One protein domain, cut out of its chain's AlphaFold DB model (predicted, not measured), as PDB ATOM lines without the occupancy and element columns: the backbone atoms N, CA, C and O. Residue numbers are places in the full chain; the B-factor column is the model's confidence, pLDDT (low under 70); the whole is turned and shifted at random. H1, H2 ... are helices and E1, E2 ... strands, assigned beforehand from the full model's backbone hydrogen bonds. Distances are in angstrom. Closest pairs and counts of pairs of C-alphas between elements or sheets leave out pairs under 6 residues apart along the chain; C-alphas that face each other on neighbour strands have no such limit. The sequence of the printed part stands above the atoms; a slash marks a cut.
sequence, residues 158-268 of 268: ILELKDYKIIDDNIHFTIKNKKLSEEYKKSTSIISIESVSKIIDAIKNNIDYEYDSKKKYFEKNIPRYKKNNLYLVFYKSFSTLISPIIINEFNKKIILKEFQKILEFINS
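Overview. This is residues 158 to 268 of the 268 residues of an uncharacterized protein of viral metagenome (UniProt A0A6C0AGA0). Two three-stranded sheets are partly face to face as a sandwich with crossed strands, E3 close to E5, and two antiparallel helices, H1 and H2, lie side by side along one side of it. H2 packs on E1 of the first, strongly twisted sheet, while H1 packs on E4 of the second. The printed part has 111 residues, with E1, E2, E3, H1, E4, E5, E6 and H2 in chain order; the sheets, ordered E1, E2, E3 and E4, E5, E6, are antiparallel, and the class is mixed, helices and strands. The whole is compact, with a radius of gyration of the C-alphas of 13.3 A and spans of 38 by 34 by 30 A.

Arrangement. E1, residues 158 to 167, E2, 170 to 179, and E3, 185 to 192, form a meander, each strand the antiparallel neighbour of the one before. N 160 and O 176 are 2.9 A apart, and N 173 and O 189 are 3.0 A apart. E4, residues 224 to 226, E5, 229 to 236, and E6, 239 to 246, form a second meander, with N 231 and O 224 at 2.8 A and N 234 and O 241 at 2.8 A. The sheets make a sandwich, two sheets face to face, their strands at 68 degrees; the closest C-alphas of E3 and E5, Thr 188 and Tyr 235, are 5.1 A apart. E1 and E5 are apart. H2, residues 252 to 266, is on the first sheet at a height of 8.1 A, along the strands at 14 degrees to E1 on the local plane; its closest C-alphas to E1 are Glu 258 and Leu 161, 5.9 A. H1, residues 193 to 205, is on the second sheet, forming two layers, a helix on one face of a sheet; its Ala 202 and Tyr 225 of E4 are the closest C-alphas, 6.6 A. H1 and H2 touch at Ile 200 and Leu 256, their closest C-alphas, 6.2 A apart, with a shallow tilt of 27 degrees, opposite ways. Every O i to N i+4 pair is within hydrogen-bond range in H2, and 7 of 9 in H1.

Along the chain. E1 begins at C-alpha 158, (-16.176, 48.881, -20.103), is 26.2 A long and bends by 59 degrees at residue 163. E2 measures 27.1 A, E3 22.6 A, E5 20.8 A and E6 21.6 A; E4 has three residues. H1 measures 19.5 A, and H2, 21.4 A long, ends at C-alpha 266, (-25.089, 50.039, -40.965).

Size, cuts and confidence. The farthest C-alphas, Ser 181 and Lys 214, are 39.6 A apart. The printed part has no cut. The link from H1 to E4, residues 206 to 223, is long; the others are tight. Confidence is under 70 at residues 212 to 221 and 237 to 238.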
ATOM      1  N   ILE A 158     -15.466  47.852 -19.356       92.56
ATOM      2  CA  ILE A 158     -16.176  48.881 -20.103       92.56
ATOM      3  C   ILE A 158     -15.577  48.942 -21.500       92.56
ATOM      4  O   ILE A 158     -14.357  49.008 -21.675       92.56
ATOM      5  N   LEU A 159     -16.462  48.910 -22.485       91.94
ATOM      6  CA  LEU A 159     -16.124  48.855 -23.892       91.94
ATOM      7  C   LEU A 159     -16.728  50.068 -24.601       91.94
ATOM      8  O   LEU A 159     -17.863  50.440 -24.331       91.94
ATOM      9  N   GLU A 160     -15.944  50.662 -25.495       94.25
ATOM     10  CA  GLU A 160     -16.372  51.669 -26.461       94.25
ATOM     11  C   GLU A 160     -15.960  51.210 -27.858       94.25
ATOM     12  O   GLU A 160     -14.811  50.796 -28.067       94.25
ATOM     13  N   LEU A 161     -16.879  51.312 -28.814       93.62
ATOM     14  CA  LEU A 161     -16.667  50.946 -30.212       93.62
ATOM     15  C   LEU A 161     -16.656  52.221 -31.047       93.62
ATOM     16  O   LEU A 161     -17.556  53.043 -30.906       93.62
ATOM     17  N   LYS A 162     -15.630  52.424 -31.877       94.00
ATOM     18  CA  LYS A 162     -15.444  53.646 -32.684       94.00
ATOM     19  C   LYS A 162     -14.809  53.323 -34.037       94.00
ATOM     20  O   LYS A 162     -14.346  52.206 -34.251       94.00
ATOM     21  N   ASP A 163     -14.740  54.326 -34.910       91.88
ATOM     22  CA  ASP A 163     -14.023  54.277 -36.191       91.88
ATOM     23  C   ASP A 163     -14.524  53.156 -37.122       91.88
ATOM     24  O   ASP A 163     -13.744  52.335 -37.606       91.88
ATOM     25  N   TYR A 164     -15.841  53.100 -37.337       92.62
ATOM     26  CA  TYR A 164     -16.490  52.052 -38.123       92.62
ATOM     27  C   TYR A 164     -16.197  52.192 -39.623       92.62
ATOM     28  O   TYR A 164     -16.253  53.292 -40.178       92.62
ATOM     29  N   LYS A 165     -15.914  51.072 -40.293       93.56
ATOM     30  CA  LYS A 165     -15.800  50.969 -41.756       93.56
ATOM     31  C   LYS A 165     -16.381  49.648 -42.237       93.56
ATOM     32  O   LYS A 165     -16.154  48.625 -41.595       93.56
ATOM     33  N   ILE A 166     -17.073  49.667 -43.374       91.94
ATOM     34  CA  ILE A 166     -17.569  48.456 -44.033       91.94
ATOM     35  C   ILE A 166     -16.592  48.056 -45.141       91.94
ATOM     36  O   ILE A 166     -16.257  48.880 -45.991       91.94
ATOM     37  N   ILE A 167     -16.118  46.811 -45.104       89.25
ATOM     38  CA  ILE A 167     -15.249  46.198 -46.117       89.25
ATOM     39  C   ILE A 167     -15.719  44.751 -46.297       89.25
ATOM     40  O   ILE A 167     -15.787  44.015 -45.315       89.25
ATOM     41  N   ASP A 168     -16.055  44.350 -47.525       85.50
ATOM     42  CA  ASP A 168     -16.454  42.976 -47.880       85.50
ATOM     43  C   ASP A 168     -17.495  42.359 -46.919       85.50
ATOM     44  O   ASP A 168     -17.253  41.311 -46.319       85.50
ATOM     45  N   ASP A 169     -18.629  43.041 -46.710       84.81
ATOM     46  CA  ASP A 169     -19.723  42.658 -45.786       84.81
ATOM     47  C   ASP A 169     -19.335  42.530 -44.296       84.81
ATOM     48  O   ASP A 169     -20.103  42.034 -43.458       84.81
ATOM     49  N   ASN A 170     -18.145  43.010 -43.933       88.38
ATOM     50  CA  ASN A 170     -17.649  43.038 -42.567       88.38
ATOM     51  C   ASN A 170     -17.493  44.467 -42.060       88.38
ATOM     52  O   ASN A 170     -17.176  45.397 -42.798       88.38
ATOM     53  N   ILE A 171     -17.670  44.623 -40.755       90.31
ATOM     54  CA  ILE A 171     -17.483  45.874 -40.038       90.31
ATOM     55  C   ILE A 171     -16.147  45.814 -39.327       90.31
ATOM     56  O   ILE A 171     -15.928  44.990 -38.437       90.31
ATOM     57  N   HIS A 172     -15.276  46.731 -39.710       91.94
ATOM     58  CA  HIS A 172     -14.003  46.994 -39.073       91.94
ATOM     59  C   HIS A 172     -14.190  48.147 -38.095       91.94
ATOM     60  O   HIS A 172     -14.739  49.185 -38.462       91.94
ATOM     61  N   PHE A 173     -13.742  47.977 -36.855       92.31
ATOM     62  CA  PHE A 173     -13.873  49.014 -35.835       92.31
ATOM     63  C   PHE A 173     -12.744  48.958 -34.812       92.31
ATOM     64  O   PHE A 173     -12.132  47.915 -34.554       92.31
ATOM     65  N   THR A 174     -12.482  50.106 -34.199       92.44
ATOM     66  CA  THR A 174     -11.611  50.227 -33.035       92.44
ATOM     67  C   THR A 174     -12.403  49.873 -31.783       92.44
ATOM     68  O   THR A 174     -13.434  50.478 -31.489       92.44
ATOM     69  N   ILE A 175     -11.877  48.941 -30.990       90.94
ATOM     70  CA  ILE A 175     -12.324  48.685 -29.624       90.94
ATOM     71  C   ILE A 175     -11.410  49.427 -28.658       90.94
ATOM     72  O   ILE A 175     -10.194  49.202 -28.641       90.94
ATOM     73  N   LYS A 176     -12.004  50.250 -27.796       92.25
ATOM     74  CA  LYS A 176     -11.385  50.679 -26.540       92.25
ATOM     75  C   LYS A 176     -11.998  49.864 -25.412       92.25
ATOM     76  O   LYS A 176     -13.202  49.919 -25.197       92.25
ATOM     77  N   ASN A 177     -11.176  49.112 -24.693       90.38
ATOM     78  CA  ASN A 177     -11.610  48.312 -23.553       90.38
ATOM     79  C   ASN A 177     -10.758  48.664 -22.336       90.38
ATOM     80  O   ASN A 177      -9.528  48.712 -22.436       90.38
ATOM     81  N   LYS A 178     -11.399  48.885 -21.195       89.38
ATOM     82  CA  LYS A 178     -10.731  48.988 -19.899       89.38
ATOM     83  C   LYS A 178     -11.491  48.190 -18.859       89.38
ATOM     84  O   LYS A 178     -12.708  48.065 -18.940       89.38
ATOM     85  N   LYS A 179     -10.791  47.718 -17.834       88.69
ATOM     86  CA  LYS A 179     -11.451  47.508 -16.541       88.69
ATOM     87  C   LYS A 179     -11.627  48.867 -15.873       88.69
ATOM     88  O   LYS A 179     -10.858  49.775 -16.179       88.69
ATOM     89  N   LEU A 180     -12.595  49.018 -14.972       82.12
ATOM     90  CA  LEU A 180     -12.816  50.305 -14.295       82.12
ATOM     91  C   LEU A 180     -11.549  50.852 -13.616       82.12
ATOM     92  O   LEU A 180     -11.333  52.057 -13.637       82.12
ATOM     93  N   SER A 181     -10.679  49.970 -13.125       70.88
ATOM     94  CA  SER A 181      -9.415  50.315 -12.468       70.88
ATOM     95  C   SER A 181      -8.198  50.433 -13.391       70.88
ATOM     96  O   SER A 181      -7.074  50.536 -12.906       70.88
ATOM     97  N   GLU A 182      -8.368  50.281 -14.704       84.25
ATOM     98  CA  GLU A 182      -7.266  50.231 -15.668       84.25
ATOM     99  C   GLU A 182      -7.416  51.328 -16.732       84.25
ATOM    100  O   GLU A 182      -8.507  51.831 -17.009       84.25
ATOM    101  N   GLU A 183      -6.308  51.671 -17.388       86.19
ATOM    102  CA  GLU A 183      -6.338  52.518 -18.577       86.19
ATOM    103  C   GLU A 183      -6.950  51.792 -19.784       86.19
ATOM    104  O   GLU A 183      -6.936  50.560 -19.895       86.19
ATOM    105  N   TYR A 184      -7.455  52.575 -20.742       87.31
ATOM    106  CA  TYR A 184      -7.987  52.039 -21.989       87.31
ATOM    107  C   TYR A 184      -6.912  51.370 -22.835       87.31
ATOM    108  O   TYR A 184      -5.931  51.979 -23.260       87.31
ATOM    109  N   LYS A 185      -7.189  50.123 -23.202       88.81
ATOM    110  CA  LYS A 185      -6.438  49.379 -24.206       88.81
ATOM    111  C   LYS A 185      -7.172  49.500 -25.534       88.81
ATOM    112  O   LYS A 185      -8.373  49.251 -25.613       88.81
ATOM    113  N   LYS A 186      -6.431  49.891 -26.571       89.81
ATOM    114  CA  LYS A 186      -6.920  49.957 -27.951       89.81
ATOM    115  C   LYS A 186      -6.570  48.680 -28.705       89.81
ATOM    116  O   LYS A 186      -5.508  48.089 -28.494       89.81
ATOM    117  N   SER A 187      -7.468  48.292 -29.591       89.50
ATOM    118  CA  SER A 187      -7.349  47.145 -30.493       89.50
ATOM    119  C   SER A 187      -8.335  47.326 -31.635       89.50
ATOM    120  O   SER A 187      -9.297  48.076 -31.485       89.50
ATOM    121  N   THR A 188      -8.135  46.632 -32.744       89.81
ATOM    122  CA  THR A 188      -9.128  46.575 -33.820       89.81
ATOM    123  C   THR A 188      -9.871  45.249 -33.784       89.81
ATOM    124  O   THR A 188      -9.373  44.256 -33.246       89.81
ATOM    125  N   SER A 189     -11.085  45.239 -34.320       89.56
ATOM    126  CA  SER A 189     -11.911  44.044 -34.445       89.56
ATOM    127  C   SER A 189     -12.678  44.061 -35.754       89.56
ATOM    128  O   SER A 189     -12.850  45.116 -36.370       89.56
ATOM    129  N   ILE A 190     -13.085  42.869 -36.175       88.56
ATOM    130  CA  ILE A 190     -13.816  42.625 -37.410       88.56
ATOM    131  C   ILE A 190     -14.971  41.693 -37.060       88.56
ATOM    132  O   ILE A 190     -14.752  40.645 -36.449       88.56
ATOM    133  N   ILE A 191     -16.188  42.080 -37.428       87.75
ATOM    134  CA  ILE A 191     -17.391  41.246 -37.294       87.75
ATOM    135  C   ILE A 191     -18.216  41.343 -38.572       87.75
ATOM    136  O   ILE A 191     -18.235  42.394 -39.206       87.75
ATOM    137  N   SER A 192     -18.929  40.281 -38.940       88.38
ATOM    138  CA  SER A 192     -19.878  40.375 -40.050       88.38
ATOM    139  C   SER A 192     -21.053  41.284 -39.686       88.38
ATOM    140  O   SER A 192     -21.458  41.343 -38.520       88.38
ATOM    141  N   ILE A 193     -21.628  41.955 -40.687       88.25
ATOM    142  CA  ILE A 193     -22.829  42.791 -40.514       88.25
ATOM    143  C   ILE A 193     -23.957  41.996 -39.835       88.25
ATOM    144  O   ILE A 193     -24.534  42.444 -38.846       88.25
ATOM    145  N   GLU A 194     -24.201  40.766 -40.298       88.06
ATOM    146  CA  GLU A 194     -25.219  39.871 -39.732       88.06
ATOM    147  C   GLU A 194     -24.979  39.566 -38.240       88.06
ATOM    148  O   GLU A 194     -25.926  39.440 -37.459       88.06
ATOM    149  N   SER A 195     -23.714  39.473 -37.813       89.06
ATOM    150  CA  SER A 195     -23.382  39.164 -36.420       89.06
ATOM    151  C   SER A 195     -23.772  40.270 -35.448       89.06
ATOM    152  O   SER A 195     -24.012  39.967 -34.283       89.06
ATOM    153  N   VAL A 196     -23.854  41.530 -35.887       91.62
ATOM    154  CA  VAL A 196     -24.182  42.664 -35.006       91.62
ATOM    155  C   VAL A 196     -25.548  42.470 -34.359       91.62
ATOM    156  O   VAL A 196     -25.647  42.442 -33.131       91.62
ATOM    157  N   SER A 197     -26.589  42.266 -35.170       92.06
ATOM    158  CA  SER A 197     -27.954  42.064 -34.675       92.06
ATOM    159  C   SER A 197     -28.056  40.805 -33.816       92.06
ATOM    160  O   SER A 197     -28.629  40.847 -32.731       92.06
ATOM    161  N   LYS A 198     -27.404  39.709 -34.228       92.56
ATOM    162  CA  LYS A 198     -27.409  38.456 -33.457       92.56
ATOM    163  C   LYS A 198     -26.733  38.593 -32.092       92.56
ATOM    164  O   LYS A 198     -27.233  38.037 -31.121       92.56
ATOM    165  N   ILE A 199     -25.639  39.354 -31.980       92.81
ATOM    166  CA  ILE A 199     -24.993  39.649 -30.689       92.81
ATOM    167  C   ILE A 199     -25.917  40.487 -29.803       92.81
ATOM    168  O   ILE A 199     -26.048  40.193 -28.614       92.81
ATOM    169  N   ILE A 200     -26.568  41.512 -30.362       94.62
ATOM    170  CA  ILE A 200     -27.527  42.344 -29.621       94.62
ATOM    171  C   ILE A 200     -28.651  41.471 -29.055       94.62
ATOM    172  O   ILE A 200     -28.938  41.539 -27.858       94.62
ATOM    173  N   ASP A 201     -29.249  40.625 -29.893       94.94
ATOM    174  CA  ASP A 201     -30.340  39.736 -29.497       94.94
ATOM    175  C   ASP A 201     -29.883  38.692 -28.476       94.94
ATOM    176  O   ASP A 201     -30.587  38.443 -27.494       94.94
ATOM    177  N   ALA A 202     -28.681  38.140 -28.647       94.44
ATOM    178  CA  ALA A 202     -28.075  37.201 -27.712       94.44
ATOM    179  C   ALA A 202     -27.894  37.814 -26.316       94.44
ATOM    180  O   ALA A 202     -28.305  37.224 -25.316       94.44
ATOM    181  N   ILE A 203     -27.357  39.037 -26.241       94.50
ATOM    182  CA  ILE A 203     -27.147  39.753 -24.975       94.50
ATOM    183  C   ILE A 203     -28.483  40.164 -24.337       94.50
ATOM    184  O   ILE A 203     -28.636  40.070 -23.115       94.50
ATOM    185  N   LYS A 204     -29.457  40.633 -25.130       93.69
ATOM    186  CA  LYS A 204     -30.785  41.032 -24.630       93.69
ATOM    187  C   LYS A 204     -31.528  39.852 -24.014       93.69
ATOM    188  O   LYS A 204     -31.992  39.962 -22.880       93.69
ATOM    189  N   ASN A 205     -31.584  38.741 -24.745       92.88
ATOM    190  CA  ASN A 205     -32.367  37.562 -24.380       92.88
ATOM    191  C   ASN A 205     -31.587  36.551 -23.528       92.88
ATOM    192  O   ASN A 205     -32.163  35.560 -23.091       92.88
ATOM    193  N   ASN A 206     -30.294  36.796 -23.275       90.00
ATOM    194  CA  ASN A 206     -29.398  35.881 -22.567       90.00
ATOM    195  C   ASN A 206     -29.407  34.467 -23.187       90.00
ATOM    196  O   ASN A 206     -29.507  33.458 -22.487       90.00
ATOM    197  N   ILE A 207     -29.335  34.413 -24.519       92.75
ATOM    198  CA  ILE A 207     -29.287  33.175 -25.305       92.75
ATOM    199  C   ILE A 207     -27.903  33.017 -25.922       92.75
ATOM    200  O   ILE A 207     -27.315  33.992 -26.382       92.75
ATOM    201  N   ASP A 208     -27.377  31.794 -25.928       91.06
ATOM    202  CA  ASP A 208     -26.079  31.520 -26.537       91.06
ATOM    203  C   ASP A 208     -26.139  31.787 -28.054       91.06
ATOM    204  O   ASP A 208     -27.070  31.378 -28.748       91.06
ATOM    205  N   TYR A 209     -25.113  32.459 -28.567       87.88
ATOM    206  CA  TYR A 209     -24.894  32.714 -29.982       87.88
ATOM    207  C   TYR A 209     -23.461  32.353 -30.346       87.88
ATOM    208  O   TYR A 209     -22.502  32.860 -29.760       87.88
ATOM    209  N   GLU A 210     -23.315  31.508 -31.354       82.19
ATOM    210  CA  GLU A 210     -22.037  31.180 -31.967       82.19
ATOM    211  C   GLU A 210     -22.246  31.243 -33.474       82.19
ATOM    212  O   GLU A 210     -23.142  30.592 -34.013       82.19
ATOM    213  N   TYR A 211     -21.485  32.100 -34.150       71.19
ATOM    214  CA  TYR A 211     -21.620  32.227 -35.591       71.19
ATOM    215  C   TYR A 211     -20.995  31.010 -36.274       71.19
ATOM    216  O   TYR A 211     -19.802  30.737 -36.156       71.19
ATOM    217  N   ASP A 212     -21.845  30.253 -36.962       62.00
ATOM    218  CA  ASP A 212     -21.471  29.050 -37.693       62.00
ATOM    219  C   ASP A 212     -20.855  29.445 -39.039       62.00
ATOM    220  O   ASP A 212     -21.548  29.628 -40.044       62.00
ATOM    221  N   SER A 213     -19.530  29.611 -39.074       56.53
ATOM    222  CA  SER A 213     -18.840  29.712 -40.355       56.53
ATOM    223  C   SER A 213     -18.576  28.304 -40.888       56.53
ATOM    224  O   SER A 213     -17.548  27.698 -40.595       56.53
ATOM    225  N   LYS A 214     -19.428  27.818 -41.796       51.41
ATOM    226  CA  LYS A 214     -19.145  26.612 -42.607       51.41
ATOM    227  C   LYS A 214     -17.888  26.741 -43.497       51.41
ATOM    228  O   LYS A 214     -17.535  25.816 -44.226       51.41
ATOM    229  N   LYS A 215     -17.195  27.888 -43.460       50.12
ATOM    230  CA  LYS A 215     -15.914  28.156 -44.125       50.12
ATOM    231  C   LYS A 215     -14.752  27.870 -43.155       50.12
ATOM    232  O   LYS A 215     -14.330  28.735 -42.395       50.12
ATOM    233  N   LYS A 216     -14.220  26.649 -43.258       41.81
ATOM    234  CA  LYS A 216     -13.154  25.969 -42.480       41.81
ATOM    235  C   LYS A 216     -11.857  26.723 -42.106       41.81
ATOM    236  O   LYS A 216     -10.995  26.120 -41.477       41.81
ATOM    237  N   TYR A 217     -11.656  27.990 -42.466       46.06
ATOM    238  CA  TYR A 217     -10.349  28.654 -42.310       46.06
ATOM    239  C   TYR A 217     -10.264  29.689 -41.175       46.06
ATOM    240  O   TYR A 217      -9.158  30.085 -40.816       46.06
ATOM    241  N   PHE A 218     -11.384  30.073 -40.544       49.72
ATOM    242  CA  PHE A 218     -11.399  31.090 -39.474       49.72
ATOM    243  C   PHE A 218     -12.287  30.748 -38.264       49.72
ATOM    244  O   PHE A 218     -12.637  31.643 -37.501       49.72
ATOM    245  N   GLU A 219     -12.599  29.469 -38.023       48.28
ATOM    246  CA  GLU A 219     -13.533  28.999 -36.971       48.28
ATOM    247  C   GLU A 219     -13.236  29.512 -35.545       48.28
ATOM    248  O   GLU A 219     -14.113  29.509 -34.687       48.28
ATOM    249  N   LYS A 220     -12.015  29.987 -35.263       50.62
ATOM    250  CA  LYS A 220     -11.650  30.543 -33.950       50.62
ATOM    251  C   LYS A 220     -11.868  32.054 -33.827       50.62
ATOM    252  O   LYS A 220     -11.920  32.536 -32.707       50.62
ATOM    253  N   ASN A 221     -12.026  32.794 -34.923       57.88
ATOM    254  CA  ASN A 221     -11.982  34.264 -34.947       57.88
ATOM    255  C   ASN A 221     -13.365  34.901 -35.116       57.88
ATOM    256  O   ASN A 221     -13.537  35.876 -35.842       57.88
ATOM    257  N   ILE A 222     -14.362  34.325 -34.463       72.25
ATOM    258  CA  ILE A 222     -15.752  34.648 -34.727       72.25
ATOM    259  C   ILE A 222     -16.372  35.268 -33.471       72.25
ATOM    260  O   ILE A 222     -16.174  34.731 -32.373       72.25
ATOM    261  N   PRO A 223     -17.117  36.383 -33.593       82.75
ATOM    262  CA  PRO A 223     -17.829  36.928 -32.457       82.75
ATOM    263  C   PRO A 223     -18.854  35.914 -31.947       82.75
ATOM    264  O   PRO A 223     -19.644  35.356 -32.709       82.75
ATOM    265  N   ARG A 224     -18.849  35.678 -30.640       88.56
ATOM    266  CA  ARG A 224     -19.794  34.762 -29.995       88.56
ATOM    267  C   ARG A 224     -20.182  35.279 -28.624       88.56
ATOM    268  O   ARG A 224     -19.394  35.955 -27.961       88.56
ATOM    269  N   TYR A 225     -21.375  34.924 -28.184       91.31
ATOM    270  CA  TYR A 225     -21.862  35.189 -26.843       91.31
ATOM    271  C   TYR A 225     -22.273  33.867 -26.202       91.31
ATOM    272  O   TYR A 225     -23.109  33.150 -26.738       91.31
ATOM    273  N   LYS A 226     -21.649  33.509 -25.079       91.00
ATOM    274  CA  LYS A 226     -21.891  32.223 -24.418       91.00
ATOM    275  C   LYS A 226     -21.790  32.345 -22.913       91.00
ATOM    276  O   LYS A 226     -20.764  32.808 -22.412       91.00
ATOM    277  N   LYS A 227     -22.814  31.902 -22.176       90.19
ATOM    278  CA  LYS A 227     -22.835  31.952 -20.697       90.19
ATOM    279  C   LYS A 227     -22.414  33.325 -20.142       90.19
ATOM    280  O   LYS A 227     -21.496  33.396 -19.325       90.19
ATOM    281  N   ASN A 228     -23.020  34.413 -20.620       92.00
ATOM    282  CA  ASN A 228     -22.648  35.793 -20.267       92.00
ATOM    283  C   ASN A 228     -21.225  36.230 -20.655       92.00
ATOM    284  O   ASN A 228     -20.748  37.244 -20.163       92.00
ATOM    285  N   ASN A 229     -20.526  35.510 -21.526       93.25
ATOM    286  CA  ASN A 229     -19.228  35.937 -22.036       93.25
ATOM    287  C   ASN A 229     -19.382  36.365 -23.488       93.25
ATOM    288  O   ASN A 229     -19.755  35.552 -24.331       93.25
ATOM    289  N   LEU A 230     -19.066  37.622 -23.777       93.25
ATOM    290  CA  LEU A 230     -18.899  38.123 -25.132       93.25
ATOM    291  C   LEU A 230     -17.448  37.910 -25.556       93.25
ATOM    292  O   LEU A 230     -16.521  38.413 -24.928       93.25
ATOM    293  N   TYR A 231     -17.245  37.178 -26.638       89.19
ATOM    294  CA  TYR A 231     -15.936  36.955 -27.227       89.19
ATOM    295  C   TYR A 231     -15.836  37.797 -28.489       89.19
ATOM    296  O   TYR A 231     -16.625  37.627 -29.416       89.19
ATOM    297  N   LEU A 232     -14.855  38.691 -28.506       86.69
ATOM    298  CA  LEU A 232     -14.475  39.473 -29.674       86.69
ATOM    299  C   LEU A 232     -13.028  39.162 -30.026       86.69
ATOM    300  O   LEU A 232     -12.214  38.832 -29.158       86.69
ATOM    301  N   VAL A 233     -12.720  39.276 -31.313       84.25
ATOM    302  CA  VAL A 233     -11.351  39.159 -31.801       84.25
ATOM    303  C   VAL A 233     -10.674  40.509 -31.671       84.25
ATOM    304  O   VAL A 233     -11.156  41.502 -32.211       84.25
ATOM    305  N   PHE A 234      -9.556  40.542 -30.958       81.62
ATOM    306  CA  PHE A 234      -8.735  41.727 -30.782       81.62
ATOM    307  C   PHE A 234      -7.457  41.572 -31.599       81.62
ATOM    308  O   PHE A 234      -6.583  40.769 -31.257       81.62
ATOM    309  N   TYR A 235      -7.330  42.364 -32.656       81.19
ATOM    310  CA  TYR A 235      -6.101  42.473 -33.427       81.19
ATOM    311  C   TYR A 235      -5.210  43.560 -32.812       81.19
ATOM    312  O   TYR A 235      -5.624  44.710 -32.621       81.19
ATOM    313  N   LYS A 236      -3.973  43.183 -32.469       75.56
ATOM    314  CA  LYS A 236      -2.922  44.086 -31.979       75.56
ATOM    315  C   LYS A 236      -1.632  43.823 -32.736       75.56
ATOM    316  O   LYS A 236      -0.967  42.841 -32.432       75.56
ATOM    317  N   SER A 237      -1.267  44.722 -33.648       69.06
ATOM    318  CA  SER A 237      -0.011  44.770 -34.423       69.06
ATOM    319  C   SER A 237       0.386  43.464 -35.137       69.06
ATOM    320  O   SER A 237       0.376  43.426 -36.359       69.06
ATOM    321  N   PHE A 238       0.699  42.395 -34.400       61.94
ATOM    322  CA  PHE A 238       1.117  41.081 -34.901       61.94
ATOM    323  C   PHE A 238       0.468  39.896 -34.163       61.94
ATOM    324  O   PHE A 238       0.818  38.748 -34.422       61.94
ATOM    325  N   SER A 239      -0.457  40.137 -33.226       71.19
ATOM    326  CA  SER A 239      -1.142  39.083 -32.477       71.19
ATOM    327  C   SER A 239      -2.659  39.221 -32.536       71.19
ATOM    328  O   SER A 239      -3.224  40.316 -32.610       71.19
ATOM    329  N   THR A 240      -3.310  38.060 -32.514       71.38
ATOM    330  CA  THR A 240      -4.758  37.929 -32.386       71.38
ATOM    331  C   THR A 240      -5.044  37.402 -30.990       71.38
ATOM    332  O   THR A 240      -4.580  36.320 -30.629       71.38
ATOM    333  N   LEU A 241      -5.777  38.171 -30.191       77.06
ATOM    334  CA  LEU A 241      -6.221  37.760 -28.864       77.06
ATOM    335  C   LEU A 241      -7.738  37.611 -28.881       77.06
ATOM    336  O   LEU A 241      -8.443  38.485 -29.374       77.06
ATOM    337  N   ILE A 242      -8.245  36.539 -28.283       75.19
ATOM    338  CA  ILE A 242      -9.667  36.400 -27.977       75.19
ATOM    339  C   ILE A 242      -9.771  36.404 -26.464       75.19
ATOM    340  O   ILE A 242      -9.373  35.445 -25.805       75.19
ATOM    341  N   SER A 243     -10.265  37.508 -25.914       73.44
ATOM    342  CA  SER A 243     -10.480  37.635 -24.477       73.44
ATOM    343  C   SER A 243     -11.977  37.711 -24.202       73.44
ATOM    344  O   SER A 243     -12.646  38.546 -24.815       73.44
ATOM    345  N   PRO A 244     -12.528  36.862 -23.318       88.12
ATOM    346  CA  PRO A 244     -13.920  36.987 -22.926       88.12
ATOM    347  C   PRO A 244     -14.133  38.301 -22.177       88.12
ATOM    348  O   PRO A 244     -13.415  38.613 -21.227       88.12
ATOM    349  N   ILE A 245     -15.154  39.041 -22.590       91.38
ATOM    350  CA  ILE A 245     -15.746  40.120 -21.816       91.38
ATOM    351  C   ILE A 245     -16.921  39.527 -21.051       91.38
ATOM    352  O   ILE A 245     -17.917  39.115 -21.645       91.38
ATOM    353  N   ILE A 246     -16.798  39.474 -19.727       94.25
ATOM    354  CA  ILE A 246     -17.890  39.024 -18.862       94.25
ATOM    355  C   ILE A 246     -18.953  40.125 -18.839       94.25
ATOM    356  O   ILE A 246     -18.694  41.240 -18.384       94.25
ATOM    357  N   ILE A 247     -20.147  39.797 -19.317       94.50
ATOM    358  CA  ILE A 247     -21.328  40.650 -19.278       94.50
ATOM    359  C   ILE A 247     -22.030  40.471 -17.934       94.50
ATOM    360  O   ILE A 247     -22.303  39.356 -17.488       94.50
ATOM    361  N   ASN A 248     -22.307  41.589 -17.279       93.44
ATOM    362  CA  ASN A 248     -23.008  41.673 -16.007       93.44
ATOM    363  C   ASN A 248     -23.862  42.955 -15.967       93.44
ATOM    364  O   ASN A 248     -23.883  43.729 -16.924       93.44
ATOM    365  N   GLU A 249     -24.572  43.188 -14.869       92.88
ATOM    366  CA  GLU A 249     -25.458  44.342 -14.688       92.88
ATOM    367  C   GLU A 249     -24.762  45.699 -14.906       92.88
ATOM    368  O   GLU A 249     -25.386  46.630 -15.408       92.88
ATOM    369  N   PHE A 250     -23.462  45.809 -14.622       94.25
ATOM    370  CA  PHE A 250     -22.715  47.065 -14.710       94.25
ATOM    371  C   PHE A 250     -22.268  47.423 -16.130       94.25
ATOM    372  O   PHE A 250     -22.026  48.593 -16.411       94.25
ATOM    373  N   ASN A 251     -22.145  46.450 -17.040       94.56
ATOM    374  CA  ASN A 251     -21.701  46.714 -18.415       94.56
ATOM    375  C   ASN A 251     -22.695  46.296 -19.501       94.56
ATOM    376  O   ASN A 251     -22.530  46.732 -20.639       94.56
ATOM    377  N   LYS A 252     -23.739  45.517 -19.186       94.94
ATOM    378  CA  LYS A 252     -24.714  45.028 -20.175       94.94
ATOM    379  C   LYS A 252     -25.332  46.167 -20.984       94.94
ATOM    380  O   LYS A 252     -25.275  46.130 -22.212       94.94
ATOM    381  N   LYS A 253     -25.876  47.193 -20.317       94.56
ATOM    382  CA  LYS A 253     -26.500  48.351 -20.987       94.56
ATOM    383  C   LYS A 253     -25.491  49.136 -21.836       94.56
ATOM    384  O   LYS A 253     -25.815  49.522 -22.955       94.56
ATOM    385  N   ILE A 254     -24.265  49.317 -21.342       94.75
ATOM    386  CA  ILE A 254     -23.195  50.027 -22.064       94.75
ATOM    387  C   ILE A 254     -22.808  49.261 -23.330       94.75
ATOM    388  O   ILE A 254     -22.807  49.832 -24.413       94.75
ATOM    389  N   ILE A 255     -22.545  47.958 -23.212       95.38
ATOM    390  CA  ILE A 255     -22.179  47.108 -24.349       95.38
ATOM    391  C   ILE A 255     -23.305  47.097 -25.386       95.38
ATOM    392  O   ILE A 255     -23.037  47.311 -26.566       95.38
ATOM    393  N   LEU A 256     -24.561  46.913 -24.964       95.94
ATOM    394  CA  LEU A 256     -25.713  46.971 -25.870       95.94
ATOM    395  C   LEU A 256     -25.779  48.301 -26.624       95.94
ATOM    396  O   LEU A 256     -25.944  48.290 -27.842       95.94
ATOM    397  N   LYS A 257     -25.585  49.425 -25.926       96.69
ATOM    398  CA  LYS A 257     -25.563  50.759 -26.537       96.69
ATOM    399  C   LYS A 257     -24.461  50.892 -27.587       96.69
ATOM    400  O   LYS A 257     -24.692  51.469 -28.643       96.69
ATOM    401  N   GLU A 258     -23.272  50.355 -27.331       96.62
ATOM    402  CA  GLU A 258     -22.179  50.405 -28.307       96.62
ATOM    403  C   GLU A 258     -22.460  49.569 -29.561       96.62
ATOM    404  O   GLU A 258     -22.175  50.022 -30.666       96.62
ATOM    405  N   PHE A 259     -23.058  48.381 -29.425       95.12
ATOM    406  CA  PHE A 259     -23.467  47.590 -30.592       95.12
ATOM    407  C   PHE A 259     -24.645  48.225 -31.345       95.12
ATOM    408  O   PHE A 259     -24.691  48.149 -32.570       95.12
ATOM    409  N   GLN A 260     -25.568  48.891 -30.647       95.88
ATOM    410  CA  GLN A 260     -26.661  49.639 -31.278       95.88
ATOM    411  C   GLN A 260     -26.144  50.773 -32.169       95.88
ATOM    412  O   GLN A 260     -26.638  50.918 -33.280       95.88
ATOM    413  N   LYS A 261     -25.097  51.498 -31.753       96.44
ATOM    414  CA  LYS A 261     -24.446  52.511 -32.606       96.44
ATOM    415  C   LYS A 261     -23.907  51.925 -33.909       96.44
ATOM    416  O   LYS A 261     -23.987  52.565 -34.951       96.44
ATOM    417  N   ILE A 262     -23.355  50.709 -33.859       94.62
ATOM    418  CA  ILE A 262     -22.901  50.014 -35.070       94.62
ATOM    419  C   ILE A 262     -24.100  49.709 -35.969       94.62
ATOM    420  O   ILE A 262     -24.030  49.948 -37.168       94.62
ATOM    421  N   LEU A 263     -25.201  49.211 -35.402       93.69
ATOM    422  CA  LEU A 263     -26.412  48.916 -36.167       93.69
ATOM    423  C   LEU A 263     -27.007  50.173 -36.820       93.69
ATOM    424  O   LEU A 263     -27.413  50.123 -37.976       93.69
ATOM    425  N   GLU A 264     -27.026  51.299 -36.107       94.62
ATOM    426  CA  GLU A 264     -27.432  52.601 -36.651       94.62
ATOM    427  C   GLU A 264     -26.539  53.022 -37.824       94.62
ATOM    428  O   GLU A 264     -27.059  53.428 -38.857       94.62
ATOM    429  N   PHE A 265     -25.219  52.849 -37.703       95.12
ATOM    430  CA  PHE A 265     -24.262  53.125 -38.777       95.12
ATOM    431  C   PHE A 265     -24.433  52.215 -40.007       95.12
ATOM    432  O   PHE A 265     -24.224  52.660 -41.127       95.12
ATOM    433  N   ILE A 266     -24.807  50.944 -39.831       91.69
ATOM    434  CA  ILE A 266     -25.089  50.039 -40.965       91.69
ATOM    435  C   ILE A 266     -26.319  50.512 -41.751       91.69
ATOM    436  O   ILE A 266     -26.393  50.310 -42.959       91.69
ATOM    437  N   ASN A 267     -27.295  51.093 -41.052       90.44
ATOM    438  CA  ASN A 267     -28.581  51.489 -41.621       90.44
ATOM    439  C   ASN A 267     -28.603  52.928 -42.169       90.44
ATOM    440  O   ASN A 267     -29.630  53.330 -42.718       90.44
ATOM    441  N   SER A 268     -27.529  53.703 -41.979       87.62
ATOM    442  CA  SER A 268     -27.374  55.080 -42.472       87.62
ATOM    443  C   SER A 268     -26.744  55.123 -43.855       87.62
ATOM    444  O   SER A 268     -27.257  55.880 -44.707       87.62
TER     445      SER A 268